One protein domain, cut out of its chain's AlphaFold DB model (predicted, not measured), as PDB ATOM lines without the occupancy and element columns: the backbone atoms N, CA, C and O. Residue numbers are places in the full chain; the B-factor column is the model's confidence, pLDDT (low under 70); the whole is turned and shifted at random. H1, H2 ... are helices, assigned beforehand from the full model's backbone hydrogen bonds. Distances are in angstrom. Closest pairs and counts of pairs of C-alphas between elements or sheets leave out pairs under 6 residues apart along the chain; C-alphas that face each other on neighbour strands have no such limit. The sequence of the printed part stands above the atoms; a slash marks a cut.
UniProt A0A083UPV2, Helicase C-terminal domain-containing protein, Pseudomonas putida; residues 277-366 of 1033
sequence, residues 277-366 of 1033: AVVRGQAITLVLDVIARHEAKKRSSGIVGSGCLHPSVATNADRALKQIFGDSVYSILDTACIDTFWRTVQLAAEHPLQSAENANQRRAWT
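What this domain is: This is residues 277 to 366 of the 1033 residues of the protein "Helicase C-terminal domain-containing protein" of Pseudomonas putida (UniProt A0A083UPV2). What does the model look like? Two helices, the long H1 and H2, fold back on each other as an obliquely crossed helical hairpin, and H4 stands nearly at a right angle to both, meeting H2. The tiny H3 sits near the end of the hairpin where H1 begins and H2 ends, while H5 lies near H1 on the side away from H2. What are its make-up and size? The printed part has 90 residues with five named helices, H1 to H5 in chain order, and no named strand; its class is all helix. It is compact, with a radius of gyration of the C-alphas of 12.1 A, and rounded, spanning 32 by 28 by 20 A.

Where its parts are: Where do the first two helices run? H1, residues 277 to 298, begins at C-alpha 277 (3.481, 27.639, -3.239) and is 31.7 A long from first to last C-alpha. H2, residues 311 to 325, begins at C-alpha 311 (4.329, 8.389, 14.131) and is 20.9 A long. What follows? H3, residues 329 to 332, is 5.0 A long, and H4, residues 338 to 348, is 15.5 A long. H5, residues 359 to 365, is 10.0 A long and ends at C-alpha 365 (-8.574, 25.614, 9.127).

How they stand to each other: How do H1 and H2 stand? They touch and form a helical hairpin, closest at the C-alphas of Val 287 and Ala 317, 5.5 A apart, at a steep tilt of 40 degrees, opposite ways. Where is H4? It touches H2, with residues 314 to 318 of H2 alone, about perpendicular at 85 degrees; the closest C-alphas, of Asp 318 and Ile 338, are 5.9 A apart. Where are H3 and H5? H3 is close to H2 but not clearly touching, closest at the C-alphas of Lys 322 and Val 329, 6.4 A. H5 is close to H1 but not clearly touching, closest at the C-alphas of Ala 292 and Ala 359, 7.3 A, and is apart from H4. Do the backbones bear the helices out? In H1, H2, H4 and H5 every O i to N i+4 pair is within hydrogen-bond range; H3 is too short for such a pair.

The domain as a whole: How far does it reach? The two C-alphas farthest apart, of Arg 299 and Ser 331, are 33.1 A apart. Are there cuts or long links? The printed part has no cut. The link from H1 to H2, 12 residues, is long, H4 to H5 is short, and the other two are tight. How sure is the model? The mean pLDDT of the printed part is 88.8, and no printed residue is under 70.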
ATOM      1  N   ALA A 277       4.863  27.512  -3.698       83.06
ATOM      2  CA  ALA A 277       3.481  27.639  -3.239       83.06
ATOM      3  C   ALA A 277       2.603  26.455  -3.679       83.06
ATOM      4  O   ALA A 277       1.817  25.944  -2.876       83.06
ATOM      5  N   VAL A 278       2.777  25.982  -4.918       85.38
ATOM      6  CA  VAL A 278       2.063  24.809  -5.446       85.38
ATOM      7  C   VAL A 278       2.498  23.541  -4.710       85.38
ATOM      8  O   VAL A 278       1.645  22.800  -4.218       85.38
ATOM      9  N   VAL A 279       3.811  23.318  -4.578       87.06
ATOM     10  CA  VAL A 279       4.366  22.153  -3.870       87.06
ATOM     11  C   VAL A 279       3.916  22.150  -2.410       87.06
ATOM     12  O   VAL A 279       3.471  21.116  -1.919       87.06
ATOM     13  N   ARG A 280       3.924  23.306  -1.730       89.62
ATOM     14  CA  ARG A 280       3.426  23.456  -0.353       89.62
ATOM     15  C   ARG A 280       1.964  23.054  -0.226       89.62
ATOM     16  O   ARG A 280       1.650  22.230   0.629       89.62
ATOM     17  N   GLY A 281       1.083  23.588  -1.070       89.81
ATOM     18  CA  GLY A 281      -0.339  23.236  -1.041       89.81
ATOM     19  C   GLY A 281      -0.564  21.733  -1.245       89.81
ATOM     20  O   GLY A 281      -1.217  21.089  -0.425       89.81
ATOM     21  N   GLN A 282       0.048  21.156  -2.284       89.81
ATOM     22  CA  GLN A 282      -0.088  19.731  -2.610       89.81
ATOM     23  C   GLN A 282       0.508  18.816  -1.531       89.81
ATOM     24  O   GLN A 282      -0.088  17.798  -1.178       89.81
ATOM     25  N   ALA A 283       1.653  19.191  -0.956       92.38
ATOM     26  CA  ALA A 283       2.281  18.455   0.134       92.38
ATOM     27  C   ALA A 283       1.379  18.406   1.375       92.38
ATOM     28  O   ALA A 283       1.230  17.348   1.987       92.38
ATOM     29  N   ILE A 284       0.730  19.521   1.727       93.94
ATOM     30  CA  ILE A 284      -0.223  19.571   2.843       93.94
ATOM     31  C   ILE A 284      -1.440  18.693   2.550       93.94
ATOM     32  O   ILE A 284      -1.833  17.900   3.407       93.94
ATOM     33  N   THR A 285      -2.015  18.782   1.348       92.56
ATOM     34  CA  THR A 285      -3.146  17.935   0.943       92.56
ATOM     35  C   THR A 285      -2.795  16.450   1.032       92.56
ATOM     36  O   THR A 285      -3.565  15.679   1.600       92.56
ATOM     37  N   LEU A 286      -1.596  16.051   0.596       94.06
ATOM     38  CA  LEU A 286      -1.123  14.675   0.734       94.06
ATOM     39  C   LEU A 286      -1.013  14.240   2.203       94.06
ATOM     40  O   LEU A 286      -1.394  13.120   2.549       94.06
ATOM     41  N   VAL A 287      -0.519  15.111   3.091       95.12
ATOM     42  CA  VAL A 287      -0.483  14.828   4.535       95.12
ATOM     43  C   VAL A 287      -1.901  14.620   5.078       95.12
ATOM     44  O   VAL A 287      -2.129  13.654   5.811       95.12
ATOM     45  N   LEU A 288      -2.865  15.460   4.682       92.94
ATOM     46  CA  LEU A 288      -4.277  15.305   5.055       92.94
ATOM     47  C   LEU A 288      -4.869  13.978   4.549       92.94
ATOM     48  O   LEU A 288      -5.558  13.297   5.312       92.94
ATOM     49  N   ASP A 289      -4.544  13.556   3.326       92.69
ATOM     50  CA  ASP A 289      -4.974  12.265   2.772       92.69
ATOM     51  C   ASP A 289      -4.390  11.080   3.552       92.69
ATOM     52  O   ASP A 289      -5.086  10.102   3.848       92.69
ATOM     53  N   VAL A 290      -3.113  11.158   3.944       94.69
ATOM     54  CA  VAL A 290      -2.464  10.125   4.766       94.69
ATOM     55  C   VAL A 290      -3.092  10.061   6.161       94.69
ATOM     56  O   VAL A 290      -3.309   8.958   6.676       94.69
ATOM     57  N   ILE A 291      -3.426  11.210   6.755       92.94
ATOM     58  CA  ILE A 291      -4.161  11.289   8.022       92.94
ATOM     59  C   ILE A 291      -5.535  10.616   7.881       92.94
ATOM     60  O   ILE A 291      -5.845   9.698   8.644       92.94
ATOM     61  N   ALA A 292      -6.329  11.010   6.881       91.25
ATOM     62  CA  ALA A 292      -7.666  10.466   6.648       91.25
ATOM     63  C   ALA A 292      -7.623   8.946   6.412       91.25
ATOM     64  O   ALA A 292      -8.416   8.187   6.975       91.25
ATOM     65  N   ARG A 293      -6.636   8.469   5.642       92.25
ATOM     66  CA  ARG A 293      -6.402   7.037   5.409       92.25
ATOM     67  C   ARG A 293      -6.050   6.288   6.693       92.25
ATOM     68  O   ARG A 293      -6.488   5.148   6.869       92.25
ATOM     69  N   HIS A 294      -5.231   6.875   7.567       92.75
ATOM     70  CA  HIS A 294      -4.879   6.276   8.858       92.75
ATOM     71  C   HIS A 294      -6.104   6.176   9.767       92.75
ATOM     72  O   HIS A 294      -6.363   5.096  10.298       92.75
ATOM     73  N   GLU A 295      -6.885   7.248   9.879       90.88
ATOM     74  CA  GLU A 295      -8.106   7.295  10.693       90.88
ATOM     75  C   GLU A 295      -9.139   6.268  10.229       90.88
ATOM     76  O   GLU A 295      -9.661   5.504  11.043       90.88
ATOM     77  N   ALA A 296      -9.348   6.162   8.914       89.06
ATOM     78  CA  ALA A 296     -10.248   5.174   8.327       89.06
ATOM     79  C   ALA A 296      -9.810   3.726   8.618       89.06
ATOM     80  O   ALA A 296     -10.649   2.861   8.875       89.06
ATOM     81  N   LYS A 297      -8.498   3.443   8.597       90.31
ATOM     82  CA  LYS A 297      -7.963   2.084   8.800       90.31
ATOM     83  C   LYS A 297      -7.849   1.680  10.265       90.31
ATOM     84  O   LYS A 297      -8.153   0.540  10.602       90.31
ATOM     85  N   LYS A 298      -7.333   2.567  11.116       85.00
ATOM     86  CA  LYS A 298      -6.970   2.245  12.505       85.00
ATOM     87  C   LYS A 298      -8.017   2.674  13.528       85.00
ATOM     88  O   LYS A 298      -7.882   2.297  14.687       85.00
ATOM     89  N   ARG A 299      -9.044   3.431  13.116       79.31
ATOM     90  CA  ARG A 299     -10.060   4.022  14.007       79.31
ATOM     91  C   ARG A 299      -9.443   4.828  15.160       79.31
ATOM     92  O   ARG A 299      -9.995   4.881  16.253       79.31
ATOM     93  N   SER A 300      -8.282   5.433  14.920       85.25
ATOM     94  CA  SER A 300      -7.576   6.310  15.851       85.25
ATOM     95  C   SER A 300      -7.132   7.577  15.130       85.25
ATOM     96  O   SER A 300      -6.896   7.540  13.923       85.25
ATOM     97  N   SER A 301      -7.030   8.689  15.863       86.88
ATOM     98  CA  SER A 301      -6.656   9.986  15.289       86.88
ATOM     99  C   SER A 301      -5.281   9.935  14.616       86.88
ATOM    100  O   SER A 301      -4.339   9.338  15.150       86.88
ATOM    101  N   GLY A 302      -5.155  10.571  13.448       88.12
ATOM    102  CA  GLY A 302      -3.863  10.739  12.776       88.12
ATOM    103  C   GLY A 302      -3.030  11.900  13.329       88.12
ATOM    104  O   GLY A 302      -1.840  11.988  13.029       88.12
ATOM    105  N   ILE A 303      -3.633  12.745  14.169       90.25
ATOM    106  CA  ILE A 303      -2.992  13.835  14.913       90.25
ATOM    107  C   ILE A 303      -3.084  13.508  16.408       90.25
ATOM    108  O   ILE A 303      -4.146  13.125  16.901       90.25
ATOM    109  N   VAL A 304      -1.981  13.614  17.145       88.69
ATOM    110  CA  VAL A 304      -1.982  13.403  18.604       88.69
ATOM    111  C   VAL A 304      -2.428  14.673  19.338       88.69
ATOM    112  O   VAL A 304      -2.401  15.758  18.769       88.69
ATOM    113  N   GLY A 305      -2.806  14.574  20.618       79.44
ATOM    114  CA  GLY A 305      -3.328  15.716  21.392       79.44
ATOM    115  C   GLY A 305      -2.397  16.939  21.485       79.44
ATOM    116  O   GLY A 305      -2.863  18.033  21.780       79.44
ATOM    117  N   SER A 306      -1.102  16.783  21.190       79.62
ATOM    118  CA  SER A 306      -0.129  17.881  21.083       79.62
ATOM    119  C   SER A 306      -0.139  18.613  19.728       79.62
ATOM    120  O   SER A 306       0.703  19.480  19.511       79.62
ATOM    121  N   GLY A 307      -1.013  18.232  18.789       84.81
ATOM    122  CA  GLY A 307      -1.047  18.751  17.413       84.81
ATOM    123  C   GLY A 307      -0.000  18.131  16.473       84.81
ATOM    124  O   GLY A 307       0.016  18.416  15.275       84.81
ATOM    125  N   CYS A 308       0.878  17.259  16.971       91.69
ATOM    126  CA  CYS A 308       1.863  16.559  16.142       91.69
ATOM    127  C   CYS A 308       1.214  15.434  15.319       91.69
ATOM    128  O   CYS A 308       0.176  14.886  15.697       91.69
ATOM    129  N   LEU A 309       1.854  15.039  14.216       93.69
ATOM    130  CA  LEU A 309       1.433  13.856  13.467       93.69
ATOM    131  C   LEU A 309       1.668  12.589  14.296       93.69
ATOM    132  O   LEU A 309       2.681  12.444  14.980       93.69
ATOM    133  N   HIS A 310       0.749  11.629  14.206       94.06
ATOM    134  CA  HIS A 310       0.975  10.294  14.748       94.06
ATOM    135  C   HIS A 310       2.193   9.646  14.046       94.06
ATOM    136  O   HIS A 310       2.297   9.757  12.823       94.06
ATOM    137  N   PRO A 311       3.083   8.897  14.731       93.69
ATOM    138  CA  PRO A 311       4.329   8.389  14.131       93.69
ATOM    139  C   PRO A 311       4.148   7.599  12.824       93.69
ATOM    140  O   PRO A 311       4.917   7.745  11.872       93.69
ATOM    141  N   SER A 312       3.088   6.784  12.733       92.81
ATOM    142  CA  SER A 312       2.770   6.057  11.494       92.81
ATOM    143  C   SER A 312       2.264   6.955  10.363       92.81
ATOM    144  O   SER A 312       2.448   6.608   9.201       92.81
ATOM    145  N   VAL A 313       1.616   8.077  10.684       95.31
ATOM    146  CA  VAL A 313       1.211   9.088   9.700       95.31
ATOM    147  C   VAL A 313       2.446   9.826   9.204       95.31
ATOM    148  O   VAL A 313       2.652   9.856   7.997       95.31
ATOM    149  N   ALA A 314       3.306  10.311  10.106       95.75
ATOM    150  CA  ALA A 314       4.549  11.000   9.751       95.75
ATOM    151  C   ALA A 314       5.431  10.151   8.820       95.75
ATOM    152  O   ALA A 314       5.827  10.613   7.756       95.75
ATOM    153  N   THR A 315       5.641   8.871   9.154       96.56
ATOM    154  CA  THR A 315       6.445   7.944   8.329       96.56
ATOM    155  C   THR A 315       5.832   7.719   6.939       96.56
ATOM    156  O   THR A 315       6.542   7.670   5.936       96.56
ATOM    157  N   ASN A 316       4.507   7.557   6.859       95.75
ATOM    158  CA  ASN A 316       3.831   7.331   5.581       95.75
ATOM    159  C   ASN A 316       3.785   8.600   4.724       95.75
ATOM    160  O   ASN A 316       3.938   8.504   3.511       95.75
ATOM    161  N   ALA A 317       3.578   9.760   5.349       96.12
ATOM    162  CA  ALA A 317       3.573  11.051   4.682       96.12
ATOM    163  C   ALA A 317       4.966  11.405   4.152       96.12
ATOM    164  O   ALA A 317       5.074  11.751   2.984       96.12
ATOM    165  N   ASP A 318       6.025  11.228   4.949       96.38
ATOM    166  CA  ASP A 318       7.417  11.429   4.513       96.38
ATOM    167  C   ASP A 318       7.753  10.572   3.286       96.38
ATOM    168  O   ASP A 318       8.218  11.086   2.270       96.38
ATOM    169  N   ARG A 319       7.416   9.276   3.331       95.06
ATOM    170  CA  ARG A 319       7.623   8.373   2.192       95.06
ATOM    171  C   ARG A 319       6.845   8.815   0.954       95.06
ATOM    172  O   ARG A 319       7.397   8.798  -0.140       95.06
ATOM    173  N   ALA A 320       5.569   9.170   1.113       92.94
ATOM    174  CA  ALA A 320       4.720   9.569  -0.006       92.94
ATOM    175  C   ALA A 320       5.189  10.892  -0.632       92.94
ATOM    176  O   ALA A 320       5.245  10.996  -1.853       92.94
ATOM    177  N   LEU A 321       5.581  11.867   0.194       91.75
ATOM    178  CA  LEU A 321       6.126  13.145  -0.261       91.75
ATOM    179  C   LEU A 321       7.401  12.940  -1.078       91.75
ATOM    180  O   LEU A 321       7.471  13.424  -2.203       91.75
ATOM    181  N   LYS A 322       8.367  12.169  -0.565       90.31
ATOM    182  CA  LYS A 322       9.617  11.875  -1.286       90.31
ATOM    183  C   LYS A 322       9.386  11.100  -2.580       90.31
ATOM    184  O   LYS A 322      10.064  11.339  -3.570       90.31
ATOM    185  N   GLN A 323       8.407  10.196  -2.598       87.38
ATOM    186  CA  GLN A 323       8.068   9.436  -3.801       87.38
ATOM    187  C   GLN A 323       7.439  10.308  -4.900       87.38
ATOM    188  O   GLN A 323       7.652  10.026  -6.075       87.38
ATOM    189  N   ILE A 324       6.653  11.327  -4.535       83.88
ATOM    190  CA  ILE A 324       5.936  12.186  -5.492       83.88
ATOM    191  C   ILE A 324       6.788  13.384  -5.926       83.88
ATOM    192  O   ILE A 324       6.849  13.691  -7.112       83.88
ATOM    193  N   PHE A 325       7.439  14.060  -4.980       81.69
ATOM    194  CA  PHE A 325       8.153  15.323  -5.211       81.69
ATOM    195  C   PHE A 325       9.682  15.167  -5.242       81.69
ATOM    196  O   PHE A 325      10.392  16.143  -5.473       81.69
ATOM    197  N   GLY A 326      10.195  13.957  -5.011       82.31
ATOM    198  CA  GLY A 326      11.624  13.680  -4.885       82.31
ATOM    199  C   GLY A 326      12.172  13.916  -3.473       82.31
ATOM    200  O   GLY A 326      11.523  14.501  -2.602       82.31
ATOM    201  N   ASP A 327      13.405  13.461  -3.238       84.62
ATOM    202  CA  ASP A 327      14.056  13.517  -1.918       84.62
ATOM    203  C   ASP A 327      14.324  14.946  -1.414       84.62
ATOM    204  O   ASP A 327      14.469  15.183  -0.215       84.62
ATOM    205  N   SER A 328      14.345  15.911  -2.325       82.19
ATOM    206  CA  SER A 328      14.573  17.334  -2.087       82.19
ATOM    207  C   SER A 328      13.317  18.112  -1.678       82.19
ATOM    208  O   SER A 328      13.410  19.317  -1.451       82.19
ATOM    209  N   VAL A 329      12.148  17.470  -1.548       85.88
ATOM    210  CA  VAL A 329      10.873  18.145  -1.233       85.88
ATOM    211  C   VAL A 329      10.950  19.069  -0.015       85.88
ATOM    212  O   VAL A 329      10.388  20.157  -0.035       85.88
ATOM    213  N   TYR A 330      11.688  18.695   1.033       87.69
ATOM    214  CA  TYR A 330      11.814  19.534   2.229       87.69
ATOM    215  C   TYR A 330      12.671  20.780   1.993       87.69
ATOM    216  O   TYR A 330      12.345  21.829   2.537       87.69
ATOM    217  N   SER A 331      13.665  20.698   1.102       81.19
ATOM    218  CA  SER A 331      14.387  21.876   0.601       81.19
ATOM    219  C   SER A 331      13.441  22.818  -0.142       81.19
ATOM    220  O   SER A 331      13.489  24.021   0.067       81.19
ATOM    221  N   ILE A 332      12.521  22.272  -0.952       79.25
ATOM    222  CA  ILE A 332      11.494  23.072  -1.639       79.25
ATOM    223  C   ILE A 332      10.543  23.762  -0.672       79.25
ATOM    224  O   ILE A 332      10.024  24.814  -1.001       79.25
ATOM    225  N   LEU A 333      10.307  23.176   0.495       85.19
ATOM    226  CA  LEU A 333       9.382  23.688   1.501       85.19
ATOM    227  C   LEU A 333      10.079  24.516   2.588       85.19
ATOM    228  O   LEU A 333       9.455  24.776   3.617       85.19
ATOM    229  N   ASP A 334      11.366  24.839   2.414       84.31
ATOM    230  CA  ASP A 334      12.212  25.527   3.397       84.31
ATOM    231  C   ASP A 334      12.152  24.888   4.800       84.31
ATOM    232  O   ASP A 334      12.081  25.552   5.837       84.31
ATOM    233  N   THR A 335      12.139  23.553   4.847       88.50
ATOM    234  CA  THR A 335      12.024  22.756   6.078       88.50
ATOM    235  C   THR A 335      13.040  21.617   6.101       88.50
ATOM    236  O   THR A 335      13.613  21.244   5.083       88.50
ATOM    237  N   ALA A 336      13.303  21.048   7.280       88.75
ATOM    238  CA  ALA A 336      14.285  19.968   7.417       88.75
ATOM    239  C   ALA A 336      13.664  18.571   7.228       88.75
ATOM    240  O   ALA A 336      14.314  17.655   6.732       88.75
ATOM    241  N   CYS A 337      12.418  18.388   7.668       92.75
ATOM    242  CA  CYS A 337      11.693  17.117   7.634       92.75
ATOM    243  C   CYS A 337      10.175  17.307   7.806       92.75
ATOM    244  O   CYS A 337       9.698  18.410   8.100       92.75
ATOM    245  N   ILE A 338       9.422  16.201   7.717       95.75
ATOM    246  CA  ILE A 338       7.961  16.172   7.894       95.75
ATOM    247  C   ILE A 338       7.481  16.829   9.193       95.75
ATOM    248  O   ILE A 338       6.484  17.546   9.179       95.75
ATOM    249  N   ASP A 339       8.190  16.641  10.308       93.06
ATOM    250  CA  ASP A 339       7.774  17.188  11.602       93.06
ATOM    251  C   ASP A 339       7.931  18.710  11.650       93.06
ATOM    252  O   ASP A 339       7.041  19.417  12.128       93.06
ATOM    253  N   THR A 340       9.040  19.234  11.113       93.88
ATOM    254  CA  THR A 340       9.239  20.685  10.988       93.88
ATOM    255  C   THR A 340       8.242  21.301  10.014       93.88
ATOM    256  O   THR A 340       7.684  22.352  10.310       93.88
ATOM    257  N   PHE A 341       7.944  20.609   8.913       94.50
ATOM    258  CA  PHE A 341       6.951  21.050   7.943       94.50
ATOM    259  C   PHE A 341       5.546  21.111   8.545       94.50
ATOM    260  O   PHE A 341       4.884  22.145   8.475       94.50
ATOM    261  N   TRP A 342       5.104  20.049   9.219       94.88
ATOM    262  CA  TRP A 342       3.796  20.032   9.872       94.88
ATOM    263  C   TRP A 342       3.690  21.071  10.993       94.88
ATOM    264  O   TRP A 342       2.635  21.676  11.181       94.88
ATOM    265  N   ARG A 343       4.785  21.342  11.713       92.88
ATOM    266  CA  ARG A 343       4.825  22.436  12.691       92.88
ATOM    267  C   ARG A 343       4.600  23.797  12.025       92.88
ATOM    268  O   ARG A 343       3.856  24.601  12.578       92.88
ATOM    269  N   THR A 344       5.182  24.046  10.853       92.38
ATOM    270  CA  THR A 344       4.931  25.273  10.078       92.38
ATOM    271  C   THR A 344       3.454  25.401   9.693       92.38
ATOM    272  O   THR A 344       2.879  26.478   9.832       92.38
ATOM    273  N   VAL A 345       2.807  24.299   9.298       92.38
ATOM    274  CA  VAL A 345       1.359  24.263   9.017       92.38
ATOM    275  C   VAL A 345       0.539  24.583  10.269       92.38
ATOM    276  O   VAL A 345      -0.367  25.407  10.205       92.38
ATOM    277  N   GLN A 346       0.876  23.988  11.417       90.94
ATOM    278  CA  GLN A 346       0.200  24.251  12.694       90.94
ATOM    279  C   GLN A 346       0.296  25.715  13.132       90.94
ATOM    280  O   GLN A 346      -0.679  26.270  13.627       90.94
ATOM    281  N   LEU A 347       1.461  26.342  12.950       89.44
ATOM    282  CA  LEU A 347       1.677  27.745  13.312       89.44
ATOM    283  C   LEU A 347       0.894  28.718  12.426       89.44
ATOM    284  O   LEU A 347       0.528  29.795  12.886       89.44
ATOM    285  N   ALA A 348       0.663  28.350  11.168       86.00
ATOM    286  CA  ALA A 348      -0.055  29.179  10.208       86.00
ATOM    287  C   ALA A 348      -1.572  28.917  10.178       86.00
ATOM    288  O   ALA A 348      -2.298  29.657   9.515       86.00
ATOM    289  N   ALA A 349      -2.060  27.876  10.858       85.69
ATOM    290  CA  ALA A 349      -3.479  27.543  10.897       85.69
ATOM    291  C   ALA A 349      -4.290  28.580  11.693       85.69
ATOM    292  O   ALA A 349      -3.852  29.064  12.736       85.69
ATOM    293  N   GLU A 350      -5.504  28.885  11.222       78.19
ATOM    294  CA  GLU A 350      -6.432  29.812  11.902       78.19
ATOM    295  C   GLU A 350      -6.798  29.315  13.310       78.19
ATOM    296  O   GLU A 350      -6.985  30.096  14.244       78.19
ATOM    297  N   HIS A 351      -6.869  27.992  13.455       85.19
ATOM    298  CA  HIS A 351      -7.113  27.291  14.702       85.19
ATOM    299  C   HIS A 351      -6.133  26.116  14.821       85.19
ATOM    300  O   HIS A 351      -5.824  25.492  13.801       85.19
ATOM    301  N   PRO A 352      -5.667  25.769  16.038       85.75
ATOM    302  CA  PRO A 352      -4.816  24.599  16.235       85.75
ATOM    303  C   PRO A 352      -5.485  23.340  15.677       85.75
ATOM    304  O   PRO A 352      -6.623  23.053  16.037       85.75
ATOM    305  N   LEU A 353      -4.790  22.580  14.827       87.62
ATOM    306  CA  LEU A 353      -5.324  21.336  14.265       87.62
ATOM    307  C   LEU A 353      -5.091  20.204  15.275       87.62
ATOM    308  O   LEU A 353      -3.950  19.787  15.484       87.62
ATOM    309  N   GLN A 354      -6.137  19.707  15.926       86.44
ATOM    310  CA  GLN A 354      -6.032  18.675  16.960       86.44
ATOM    311  C   GLN A 354      -6.603  17.320  16.496       86.44
ATOM    312  O   GLN A 354      -6.727  17.022  15.307       86.44
ATOM    313  N   SER A 355      -6.880  16.443  17.463       84.00
ATOM    314  CA  SER A 355      -7.445  15.109  17.235       84.00
ATOM    315  C   SER A 355      -8.979  15.062  17.183       84.00
ATOM    316  O   SER A 355      -9.542  14.014  16.876       84.00
ATOM    317  N   ALA A 356      -9.659  16.148  17.560       81.88
ATOM    318  CA  ALA A 356     -11.115  16.176  17.744       81.88
ATOM    319  C   ALA A 356     -11.870  16.622  16.478       81.88
ATOM    320  O   ALA A 356     -13.085  16.451  16.372       81.88
ATOM    321  N   GLU A 357     -11.155  17.195  15.518       83.12
ATOM    322  CA  GLU A 357     -11.680  17.824  14.324       83.12
ATOM    323  C   GLU A 357     -12.028  16.790  13.257       83.12
ATOM    324  O   GLU A 357     -11.232  15.922  12.872       83.12
ATOM    325  N   ASN A 358     -13.211  16.941  12.670       84.50
ATOM    326  CA  ASN A 358     -13.543  16.182  11.473       84.50
ATOM    327  C   ASN A 358     -12.744  16.688  10.252       84.50
ATOM    328  O   ASN A 358     -12.116  17.750  10.279       84.50
ATOM    329  N   ALA A 359     -12.762  15.920   9.162       82.81
ATOM    330  CA  ALA A 359     -12.008  16.247   7.951       82.81
ATOM    331  C   ALA A 359     -12.400  17.608   7.340       82.81
ATOM    332  O   ALA A 359     -11.537  18.321   6.832       82.81
ATOM    333  N   ASN A 360     -13.676  18.004   7.434       83.75
ATOM    334  CA  ASN A 360     -14.148  19.288   6.909       83.75
ATOM    335  C   ASN A 360     -13.609  20.469   7.726       83.75
ATOM    336  O   ASN A 360     -13.165  21.453   7.141       83.75
ATOM    337  N   GLN A 361     -13.607  20.362   9.058       86.62
ATOM    338  CA  GLN A 361     -13.013  21.364   9.950       86.62
ATOM    339  C   GLN A 361     -11.509  21.486   9.707       86.62
ATOM    340  O   GLN A 361     -11.018  22.589   9.483       86.62
ATOM    341  N   ARG A 362     -10.794  20.354   9.639       87.50
ATOM    342  CA  ARG A 362      -9.358  20.346   9.322       87.50
ATOM    343  C   ARG A 362      -9.071  21.018   7.993       87.50
ATOM    344  O   ARG A 362      -8.238  21.914   7.947       87.50
ATOM    345  N   ARG A 363      -9.791  20.652   6.931       85.94
ATOM    346  CA  ARG A 363      -9.648  21.301   5.622       85.94
ATOM    347  C   ARG A 363      -9.892  22.810   5.703       85.94
ATOM    348  O   ARG A 363      -9.147  23.562   5.092       85.94
ATOM    349  N   ALA A 364     -10.918  23.250   6.430       83.50
ATOM    350  CA  ALA A 364     -11.266  24.667   6.526       83.50
ATOM    351  C   ALA A 364     -10.196  25.504   7.249       83.50
ATOM    352  O   ALA A 364      -9.970  26.649   6.855       83.50
ATOM    353  N   TRP A 365      -9.558  24.934   8.276       88.12
ATOM    354  CA  TRP A 365      -8.574  25.614   9.127       88.12
ATOM    355  C   TRP A 365      -7.126  25.462   8.652       88.12
ATOM    356  O   TRP A 365      -6.249  26.190   9.116       88.12
ATOM    357  N   THR A 366      -6.861  24.519   7.743       88.50
ATOM    358  CA  THR A 366      -5.514  24.279   7.221       88.50
ATOM    359  C   THR A 366      -5.105  25.408   6.263       88.50
ATOM    360  O   THR A 366      -5.822  25.671   5.293       88.50
TER     361      THR A 366